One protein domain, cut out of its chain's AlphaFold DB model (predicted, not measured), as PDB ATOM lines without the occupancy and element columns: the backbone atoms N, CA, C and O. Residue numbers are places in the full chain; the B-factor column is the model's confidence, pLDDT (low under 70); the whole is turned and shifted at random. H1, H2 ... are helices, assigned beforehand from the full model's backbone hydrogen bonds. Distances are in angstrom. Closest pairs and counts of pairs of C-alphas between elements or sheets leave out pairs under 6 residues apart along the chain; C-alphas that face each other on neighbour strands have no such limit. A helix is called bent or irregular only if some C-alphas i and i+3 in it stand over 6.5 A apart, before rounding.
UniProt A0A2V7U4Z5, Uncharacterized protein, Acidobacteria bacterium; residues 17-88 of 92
ATOM      1  N   GLY A  17     128.507 -17.802-168.510       48.28
ATOM      2  CA  GLY A  17     128.955 -19.149-168.886       48.28
ATOM      3  C   GLY A  17     130.152 -19.627-168.056       48.28
ATOM      4  O   GLY A  17     130.815 -20.596-168.423       48.28
ATOM      5  N   MET A  18     130.482 -18.921-166.970       55.47
ATOM      6  CA  MET A  18     131.672 -19.203-166.169       55.47
ATOM      7  C   MET A  18     131.407 -20.358-165.201       55.47
ATOM      8  O   MET A  18     130.417 -20.364-164.471       55.47
ATOM      9  N   LYS A  19     132.291 -21.361-165.212       58.78
ATOM     10  CA  LYS A  19     132.323 -22.406-164.185       58.78
ATOM     11  C   LYS A  19     132.857 -21.777-162.906       58.78
ATOM     12  O   LYS A  19     133.986 -21.299-162.901       58.78
ATOM     13  N   PHE A  20     132.057 -21.797-161.847       63.59
ATOM     14  CA  PHE A  20     132.451 -21.224-160.568       63.59
ATOM     15  C   PHE A  20     133.296 -22.250-159.815       63.59
ATOM     16  O   PHE A  20     132.764 -23.261-159.354       63.59
ATOM     17  N   TYR A  21     134.608 -22.027-159.733       58.84
ATOM     18  CA  TYR A  21     135.525 -22.882-158.972       58.84
ATOM     19  C   TYR A  21     135.632 -22.418-157.516       58.84
ATOM     20  O   TYR A  21     135.810 -23.252-156.630       58.84
ATOM     21  N   ASN A  22     135.478 -21.113-157.259       66.38
ATOM     22  CA  ASN A  22     135.508 -20.532-155.921       66.38
ATOM     23  C   ASN A  22     134.446 -19.439-155.786       66.38
ATOM     24  O   ASN A  22     134.649 -18.300-156.204       66.38
ATOM     25  N   LYS A  23     133.340 -19.777-155.105       69.38
ATOM     26  CA  LYS A  23     132.169 -18.904-154.905       69.38
ATOM     27  C   LYS A  23     132.547 -17.469-154.519       69.38
ATOM     28  O   LYS A  23     132.012 -16.540-155.106       69.38
ATOM     29  N   SER A  24     133.444 -17.283-153.548       70.94
ATOM     30  CA  SER A  24     133.807 -15.951-153.040       70.94
ATOM     31  C   SER A  24     134.658 -15.122-154.001       70.94
ATOM     32  O   SER A  24     134.484 -13.909-154.048       70.94
ATOM     33  N   THR A  25     135.580 -15.740-154.740       72.69
ATOM     34  CA  THR A  25     136.436 -15.018-155.696       72.69
ATOM     35  C   THR A  25     135.627 -14.641-156.929       72.69
ATOM     36  O   THR A  25     135.578 -13.474-157.314       72.69
ATOM     37  N   ASP A  26     134.899 -15.614-157.468       73.44
ATOM     38  CA  ASP A  26     134.109 -15.451-158.682       73.44
ATOM     39  C   ASP A  26     132.919 -14.492-158.455       73.44
ATOM     40  O   ASP A  26     132.528 -13.747-159.356       73.44
ATOM     41  N   SER A  27     132.346 -14.454-157.241       80.06
ATOM     42  CA  SER A  27     131.287 -13.493-156.903       80.06
ATOM     43  C   SER A  27     131.808 -12.059-156.815       80.06
ATOM     44  O   SER A  27     131.140 -11.140-157.288       80.06
ATOM     45  N   GLN A  28     133.002 -11.842-156.257       81.81
ATOM     46  CA  GLN A  28     133.609 -10.510-156.191       81.81
ATOM     47  C   GLN A  28     133.973  -9.992-157.581       81.81
ATOM     48  O   GLN A  28     133.691  -8.834-157.890       81.81
ATOM     49  N   GLU A  29     134.534 -10.852-158.432       81.25
ATOM     50  CA  GLU A  29     134.863 -10.502-159.813       81.25
ATOM     51  C   GLU A  29     133.600 -10.162-160.611       81.25
ATOM     52  O   GLU A  29     133.533  -9.109-161.248       81.25
ATOM     53  N   LEU A  30     132.547 -10.979-160.494       79.75
ATOM     54  CA  LEU A  30     131.271 -10.705-161.149       79.75
ATOM     55  C   LEU A  30     130.630  -9.403-160.644       79.75
ATOM     56  O   LEU A  30     130.121  -8.621-161.447       79.75
ATOM     57  N   LYS A  31     130.678  -9.137-159.333       83.81
ATOM     58  CA  LYS A  31     130.191  -7.878-158.751       83.81
ATOM     59  C   LYS A  31     130.952  -6.683-159.320       83.81
ATOM     60  O   LYS A  31     130.319  -5.723-159.754       83.81
ATOM     61  N   ALA A  32     132.282  -6.751-159.356       83.81
ATOM     62  CA  ALA A  32     133.121  -5.698-159.922       83.81
ATOM     63  C   ALA A  32     132.806  -5.470-161.410       83.81
ATOM     64  O   ALA A  32     132.672  -4.326-161.847       83.81
ATOM     65  N   HIS A  33     132.588  -6.550-162.167       80.75
ATOM     66  CA  HIS A  33     132.191  -6.471-163.568       80.75
ATOM     67  C   HIS A  33     130.829  -5.794-163.752       80.75
ATOM     68  O   HIS A  33     130.691  -4.925-164.608       80.75
ATOM     69  N   LEU A  34     129.828  -6.140-162.938       77.94
ATOM     70  CA  LEU A  34     128.499  -5.522-162.990       77.94
ATOM     71  C   LEU A  34     128.535  -4.044-162.594       77.94
ATOM     72  O   LEU A  34     127.905  -3.224-163.256       77.94
ATOM     73  N   VAL A  35     129.301  -3.683-161.561       83.06
ATOM     74  CA  VAL A  35     129.518  -2.279-161.178       83.06
ATOM     75  C   VAL A  35     130.199  -1.508-162.310       83.06
ATOM     76  O   VAL A  35     129.791  -0.388-162.616       83.06
ATOM     77  N   SER A  36     131.180  -2.118-162.981       79.69
ATOM     78  CA  SER A  36     131.835  -1.536-164.157       79.69
ATOM     79  C   SER A  36     130.862  -1.348-165.328       79.69
ATOM     80  O   SER A  36     130.881  -0.301-165.970       79.69
ATOM     81  N   LEU A  37     129.948  -2.295-165.572       74.69
ATOM     82  CA  LEU A  37     128.907  -2.153-166.600       74.69
ATOM     83  C   LEU A  37     127.854  -1.088-166.235       74.69
ATOM     84  O   LEU A  37     127.285  -0.449-167.118       74.69
ATOM     85  N   CYS A  38     127.643  -0.844-164.941       75.19
ATOM     86  CA  CYS A  38     126.837   0.260-164.428       75.19
ATOM     87  C   CYS A  38     127.551   1.630-164.473       75.19
ATOM     88  O   CYS A  38     126.980   2.609-163.978       75.19
ATOM     89  N   ALA A  39     128.777   1.734-165.013       67.44
ATOM     90  CA  ALA A  39     129.547   2.978-165.019       67.44
ATOM     91  C   ALA A  39     128.740   4.136-165.634       67.44
ATOM     92  O   ALA A  39     128.301   4.084-166.781       67.44
ATOM     93  N   GLY A  40     128.526   5.188-164.838       68.88
ATOM     94  CA  GLY A  40     127.719   6.356-165.210       68.88
ATOM     95  C   GLY A  40     126.260   6.328-164.732       68.88
ATOM     96  O   GLY A  40     125.571   7.338-164.848       68.88
ATOM     97  N   ASN A  41     125.783   5.226-164.140       76.69
ATOM     98  CA  ASN A  41     124.446   5.121-163.553       76.69
ATOM     99  C   ASN A  41     124.524   4.739-162.066       76.69
ATOM    100  O   ASN A  41     124.559   3.562-161.702       76.69
ATOM    101  N   SER A  42     124.490   5.747-161.192       78.94
ATOM    102  CA  SER A  42     124.565   5.567-159.734       78.94
ATOM    103  C   SER A  42     123.461   4.670-159.169       78.94
ATOM    104  O   SER A  42     123.710   3.922-158.230       78.94
ATOM    105  N   ARG A  43     122.261   4.668-159.769       77.56
ATOM    106  CA  ARG A  43     121.165   3.771-159.360       77.56
ATOM    107  C   ARG A  43     121.442   2.318-159.729       77.56
ATOM    108  O   ARG A  43     121.059   1.426-158.979       77.56
ATOM    109  N   CYS A  44     122.105   2.077-160.858       76.62
ATOM    110  CA  CYS A  44     122.542   0.742-161.255       76.62
ATOM    111  C   CYS A  44     123.628   0.232-160.305       76.62
ATOM    112  O   CYS A  44     123.471  -0.852-159.749       76.62
ATOM    113  N   VAL A  45     124.662   1.045-160.038       82.44
ATOM    114  CA  VAL A  45     125.733   0.699-159.084       82.44
ATOM    115  C   VAL A  45     125.143   0.383-157.713       82.44
ATOM    116  O   VAL A  45     125.380  -0.699-157.188       82.44
ATOM    117  N   GLN A  46     124.290   1.262-157.181       83.12
ATOM    118  CA  GLN A  46     123.658   1.054-155.881       83.12
ATOM    119  C   GLN A  46     122.773  -0.201-155.861       83.12
ATOM    120  O   GLN A  46     122.771  -0.945-154.880       83.12
ATOM    121  N   SER A  47     122.047  -0.480-156.949       82.25
ATOM    122  CA  SER A  47     121.244  -1.699-157.076       82.25
ATOM    123  C   SER A  47     122.108  -2.959-157.085       82.25
ATOM    124  O   SER A  47     121.726  -3.942-156.453       82.25
ATOM    125  N   VAL A  48     123.258  -2.944-157.770       83.88
ATOM    126  CA  VAL A  48     124.242  -4.037-157.741       83.88
ATOM    127  C   VAL A  48     124.811  -4.185-156.342       83.88
ATOM    128  O   VAL A  48     124.711  -5.256-155.765       83.88
ATOM    129  N   GLU A  49     125.333  -3.126-155.736       85.62
ATOM    130  CA  GLU A  49     125.939  -3.213-154.407       85.62
ATOM    131  C   GLU A  49     124.978  -3.722-153.330       85.62
ATOM    132  O   GLU A  49     125.402  -4.501-152.479       85.62
ATOM    133  N   THR A  50     123.700  -3.339-153.411       85.75
ATOM    134  CA  THR A  50     122.670  -3.705-152.427       85.75
ATOM    135  C   THR A  50     122.098  -5.106-152.657       85.75
ATOM    136  O   THR A  50     121.873  -5.841-151.701       85.75
ATOM    137  N   ASN A  51     121.823  -5.482-153.912       86.38
ATOM    138  CA  ASN A  51     121.066  -6.703-154.215       86.38
ATOM    139  C   ASN A  51     121.926  -7.865-154.719       86.38
ATOM    140  O   ASN A  51     121.446  -8.999-154.718       86.38
ATOM    141  N   PHE A  52     123.171  -7.610-155.138       86.19
ATOM    142  CA  PHE A  52     124.027  -8.616-155.768       86.19
ATOM    143  C   PHE A  52     124.186  -9.862-154.908       86.19
ATOM    144  O   PHE A  52     123.976 -10.953-155.413       86.19
ATOM    145  N   GLU A  53     124.525  -9.717-153.629       85.81
ATOM    146  CA  GLU A  53     124.857 -10.856-152.769       85.81
ATOM    147  C   GLU A  53     123.656 -11.789-152.578       85.81
ATOM    148  O   GLU A  53     123.760 -12.994-152.793       85.81
ATOM    149  N   ALA A  54     122.475 -11.223-152.309       85.62
ATOM    150  CA  ALA A  54     121.243 -11.993-152.185       85.62
ATOM    151  C   ALA A  54     120.819 -12.649-153.512       85.62
ATOM    152  O   ALA A  54     120.377 -13.798-153.517       85.62
ATOM    153  N   CYS A  55     120.945 -11.937-154.637       85.56
ATOM    154  CA  CYS A  55     120.591 -12.477-155.949       85.56
ATOM    155  C   CYS A  55     121.594 -13.519-156.451       85.56
ATOM    156  O   CYS A  55     121.200 -14.493-157.089       85.56
ATOM    157  N   PHE A  56     122.877 -13.340-156.145       85.19
ATOM    158  CA  PHE A  56     123.934 -14.294-156.445       85.19
ATOM    159  C   PHE A  56     123.718 -15.576-155.655       85.19
ATOM    160  O   PHE A  56     123.672 -16.641-156.251       85.19
ATOM    161  N   ASP A  57     123.490 -15.489-154.344       85.38
ATOM    162  CA  ASP A  57     123.258 -16.668-153.509       85.38
ATOM    163  C   ASP A  57     121.992 -17.437-153.891       85.38
ATOM    164  O   ASP A  57     121.979 -18.665-153.820       85.38
ATOM    165  N   GLN A  58     120.950 -16.740-154.348       86.19
ATOM    166  CA  GLN A  58     119.725 -17.369-154.837       86.19
ATOM    167  C   GLN A  58     119.939 -18.127-156.160       86.19
ATOM    168  O   GLN A  58     119.438 -19.243-156.325       86.19
ATOM    169  N   ALA A  59     120.670 -17.520-157.096       84.81
ATOM    170  CA  ALA A  59     120.918 -18.079-158.422       84.81
ATOM    171  C   ALA A  59     122.109 -19.051-158.463       84.81
ATOM    172  O   ALA A  59     122.262 -19.819-159.413       84.81
ATOM    173  N   TYR A  60     122.986 -19.018-157.459       83.06
ATOM    174  CA  TYR A  60     124.164 -19.869-157.387       83.06
ATOM    175  C   TYR A  60     123.751 -21.292-157.030       83.06
ATOM    176  O   TYR A  60     123.327 -21.590-155.910       83.06
ATOM    177  N   LYS A  61     123.920 -22.209-157.981       84.00
ATOM    178  CA  LYS A  61     123.708 -23.633-157.753       84.00
ATOM    179  C   LYS A  61     125.035 -24.255-157.361       84.00
ATOM    180  O   LYS A  61     125.955 -24.400-158.169       84.00
ATOM    181  N   MET A  62     125.126 -24.627-156.088       75.69
ATOM    182  CA  MET A  62     126.254 -25.387-155.567       75.69
ATOM    183  C   MET A  62     126.278 -26.748-156.279       75.69
ATOM    184  O   MET A  62     125.312 -27.508-156.218       75.69
ATOM    185  N   GLY A  63     127.345 -27.010-157.031       71.25
ATOM    186  CA  GLY A  63     127.481 -28.222-157.830       71.25
ATOM    187  C   GLY A  63     127.503 -29.486-156.969       71.25
ATOM    188  O   GLY A  63     127.997 -29.474-155.843       71.25
ATOM    189  N   GLY A  64     126.956 -30.584-157.491       75.00
ATOM    190  CA  GLY A  64     126.991 -31.893-156.837       75.00
ATOM    191  C   GLY A  64     128.208 -32.732-157.240       75.00
ATOM    192  O   GLY A  64     129.079 -32.305-157.989       75.00
ATOM    193  N   ARG A  65     128.226 -34.007-156.830       73.81
ATOM    194  CA  ARG A  65     129.325 -34.960-157.110       73.81
ATOM    195  C   ARG A  65     129.663 -35.142-158.603       73.81
ATOM    196  O   ARG A  65     130.743 -35.629-158.919       73.81
ATOM    197  N   ARG A  66     128.743 -34.807-159.515       76.75
ATOM    198  CA  ARG A  66     128.913 -34.935-160.977       76.75
ATOM    199  C   ARG A  66     128.662 -33.638-161.748       76.75
ATOM    200  O   ARG A  66     128.714 -33.652-162.973       76.75
ATOM    201  N   THR A  67     128.388 -32.534-161.060       71.81
ATOM    202  CA  THR A  67     127.952 -31.287-161.694       71.81
ATOM    203  C   THR A  67     128.757 -30.144-161.109       71.81
ATOM    204  O   THR A  67     128.826 -30.014-159.894       71.81
ATOM    205  N   ALA A  68     129.369 -29.322-161.958       71.00
ATOM    206  CA  ALA A  68     130.077 -28.138-161.490       71.00
ATOM    207  C   ALA A  68     129.092 -27.108-160.918       71.00
ATOM    208  O   ALA A  68     127.935 -27.026-161.350       71.00
ATOM    209  N   SER A  69     129.563 -26.311-159.963       74.06
ATOM    210  CA  SER A  69     128.860 -25.109-159.532       74.06
ATOM    211  C   SER A  69     128.714 -24.144-160.696       74.06
ATOM    212  O   SER A  69     129.653 -23.912-161.465       74.06
ATOM    213  N   HIS A  70     127.520 -23.590-160.824       77.12
ATOM    214  CA  HIS A  70     127.186 -22.631-161.863       77.12
ATOM    215  C   HIS A  70     126.217 -21.596-161.308       77.12
ATOM    216  O   HIS A  70     125.555 -21.809-160.290       77.12
ATOM    217  N   LEU A  71     126.158 -20.461-161.990       79.94
ATOM    218  CA  LEU A  71     125.214 -19.401-161.699       79.94
ATOM    219  C   LEU A  71     124.097 -19.456-162.738       79.94
ATOM    220  O   LEU A  71     124.368 -19.356-163.935       79.94
ATOM    221  N   GLU A  72     122.857 -19.606-162.283       83.81
ATOM    222  CA  GLU A  72     121.680 -19.557-163.148       83.81
ATOM    223  C   GLU A  72     121.402 -18.113-163.571       83.81
ATOM    224  O   GLU A  72     120.829 -17.306-162.838       83.81
ATOM    225  N   SER A  73     121.850 -17.774-164.775       75.12
ATOM    226  CA  SER A  73     121.832 -16.415-165.323       75.12
ATOM    227  C   SER A  73     120.448 -15.783-165.337       75.12
ATOM    228  O   SER A  73     120.300 -14.605-165.011       75.12
ATOM    229  N   ASP A  74     119.438 -16.571-165.706       79.12
ATOM    230  CA  ASP A  74     118.055 -16.114-165.790       79.12
ATOM    231  C   ASP A  74     117.490 -15.818-164.394       79.12
ATOM    232  O   ASP A  74     116.870 -14.771-164.201       79.12
ATOM    233  N   GLU A  75     117.768 -16.670-163.397       82.50
ATOM    234  CA  GLU A  75     117.384 -16.428-161.997       82.50
ATOM    235  C   GLU A  75     118.095 -15.193-161.433       82.50
ATOM    236  O   GLU A  75     117.467 -14.351-160.784       82.50
ATOM    237  N   PHE A  76     119.390 -15.044-161.724       82.56
ATOM    238  CA  PHE A  76     120.188 -13.911-161.265       82.56
ATOM    239  C   PHE A  76     119.656 -12.589-161.827       82.56
ATOM    240  O   PHE A  76     119.372 -11.649-161.079       82.56
ATOM    241  N   VAL A  77     119.464 -12.519-163.148       78.81
ATOM    242  CA  VAL A  77     118.953 -11.322-163.827       78.81
ATOM    243  C   VAL A  77     117.511 -11.030-163.418       78.81
ATOM    244  O   VAL A  77     117.175  -9.866-163.192       78.81
ATOM    245  N   ALA A  78     116.664 -12.052-163.263       81.75
ATOM    246  CA  ALA A  78     115.302 -11.874-162.769       81.75
ATOM    247  C   ALA A  78     115.286 -11.296-161.348       81.75
ATOM    248  O   ALA A  78     114.533 -10.358-161.088       81.75
ATOM    249  N   CYS A  79     116.143 -11.785-160.444       84.31
ATOM    250  CA  CYS A  79     116.259 -11.248-159.088       84.31
ATOM    251  C   CYS A  79     116.739  -9.790-159.091       84.31
ATOM    252  O   CYS A  79     116.110  -8.930-158.471       84.31
ATOM    253  N   MET A  80     117.801  -9.492-159.846       79.50
ATOM    254  CA  MET A  80     118.357  -8.142-159.962       79.50
ATOM    255  C   MET A  80     117.344  -7.145-160.539       79.50
ATOM    256  O   MET A  80     117.229  -6.025-160.046       79.50
ATOM    257  N   ASN A  81     116.574  -7.562-161.547       76.50
ATOM    258  CA  ASN A  81     115.556  -6.727-162.181       76.50
ATOM    259  C   ASN A  81     114.270  -6.595-161.341       76.50
ATOM    260  O   ASN A  81     113.603  -5.573-161.459       76.50
ATOM    261  N   ASN A  82     113.917  -7.586-160.510       74.00
ATOM    262  CA  ASN A  82     112.767  -7.503-159.593       74.00
ATOM    263  C   ASN A  82     113.052  -6.643-158.359       74.00
ATOM    264  O   ASN A  82     112.147  -5.990-157.846       74.00
ATOM    265  N   ARG A  83     114.291  -6.669-157.851       68.50
ATOM    266  CA  ARG A  83     114.703  -5.882-156.675       68.50
ATOM    267  C   ARG A  83     115.250  -4.496-157.036       68.50
ATOM    268  O   ARG A  83     115.436  -3.664-156.152       68.50
ATOM    269  N   GLY A  84     115.502  -4.254-158.320       61.41
ATOM    270  CA  GLY A  84     115.959  -2.985-158.878       61.41
ATOM    271  C   GLY A  84     115.028  -2.458-159.972       61.41
ATOM    272  O   GLY A  84     113.831  -2.730-159.983       61.41
ATOM    273  N   ALA A  85     115.585  -1.690-160.911       58.06
ATOM    274  CA  ALA A  85     114.937  -1.441-162.197       58.06
ATOM    275  C   ALA A  85     115.492  -2.420-163.245       58.06
ATOM    276  O   ALA A  85     116.474  -3.121-163.002       58.06
ATOM    277  N   THR A  86     114.862  -2.487-164.416       62.53
ATOM    278  CA  THR A  86     115.253  -3.415-165.485       62.53
ATOM    279  C   THR A  86     116.576  -2.981-166.131       62.53
ATOM    280  O   THR A  86     116.586  -2.279-167.142       62.53
ATOM    281  N   TYR A  87     117.698  -3.378-165.531       63.56
ATOM    282  CA  TYR A  87     119.042  -2.936-165.915       63.56
ATOM    283  C   TYR A  87     119.823  -4.003-166.701       63.56
ATOM    284  O   TYR A  87     120.615  -3.651-167.579       63.56
ATOM    285  N   PHE A  88     119.565  -5.292-166.451       66.38
ATOM    286  CA  PHE A  88     120.367  -6.404-166.978       66.38
ATOM    287  C   PHE A  88     119.581  -7.301-167.939       66.38
ATOM    288  O   PHE A  88     118.371  -7.496-167.783       66.38
TER     289      PHE A  88
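This is residues 17 to 88 of the 92 residues of an uncharacterized protein of Acidobacteria bacterium (UniProt A0A2V7U4Z5). Three helices pack with H2 in the middle: H1 runs back alongside it as a helical hairpin, and H3 packs on it at a steep slant, away from H1. A long loop, residues 60 to 72, reaches past the helices at one end, with Arg 65 at its far end, and makes much of the length. The 72 printed residues hold three named helices in the order H1, H2, H3 and no named strand, and the class is all helix. The whole is compact, with a radius of gyration of the C-alphas of 12.3 A, yet elongated, spanning 41 by 21 by 18 A.

Start at H2, residues 42 to 59, which has a kink of 56 degrees near residue 53 and is irregular, C-alphas 50 and 53 being 7.5 A apart. H1, residues 23 to 37, touches H2, and their closest C-alphas, those of Val 35 and Val 45, are 5.3 A apart. The two form a hairpin, running opposite ways at a shallow tilt of 28 degrees. H3, residues 73 to 83, touches H2, and their closest C-alphas, those of Ala 59 and Phe 76, are 5.1 A apart. They run opposite ways at a steep tilt of 51 degrees. H1 and H3 are apart. Every O i to N i+4 pair is within hydrogen-bond range in H1 and H3, and 12 of 14 are in H2.

Find C-alpha 42 at (124.565, 5.567, -159.734); from there H2 runs 24.0 A to C-alpha 59. H1 begins at C-alpha 23, (132.169, -18.904, -154.905), and runs 20.7 A. H3 covers 15.4 A and ends at C-alpha 83, (114.703, -5.882, -156.675).

Look to Gly 40 and Arg 65 for the two C-alphas farthest apart, 42.1 A. The printed part has no cut. The link from H1 to H2 is tight; that from H2 to H3 is long, and in it residues 60 to 61 pair antiparallel with 70 to 71. In this model pLDDT is under 70 at residues 17 to 23, 39 to 40 and 83 to 88.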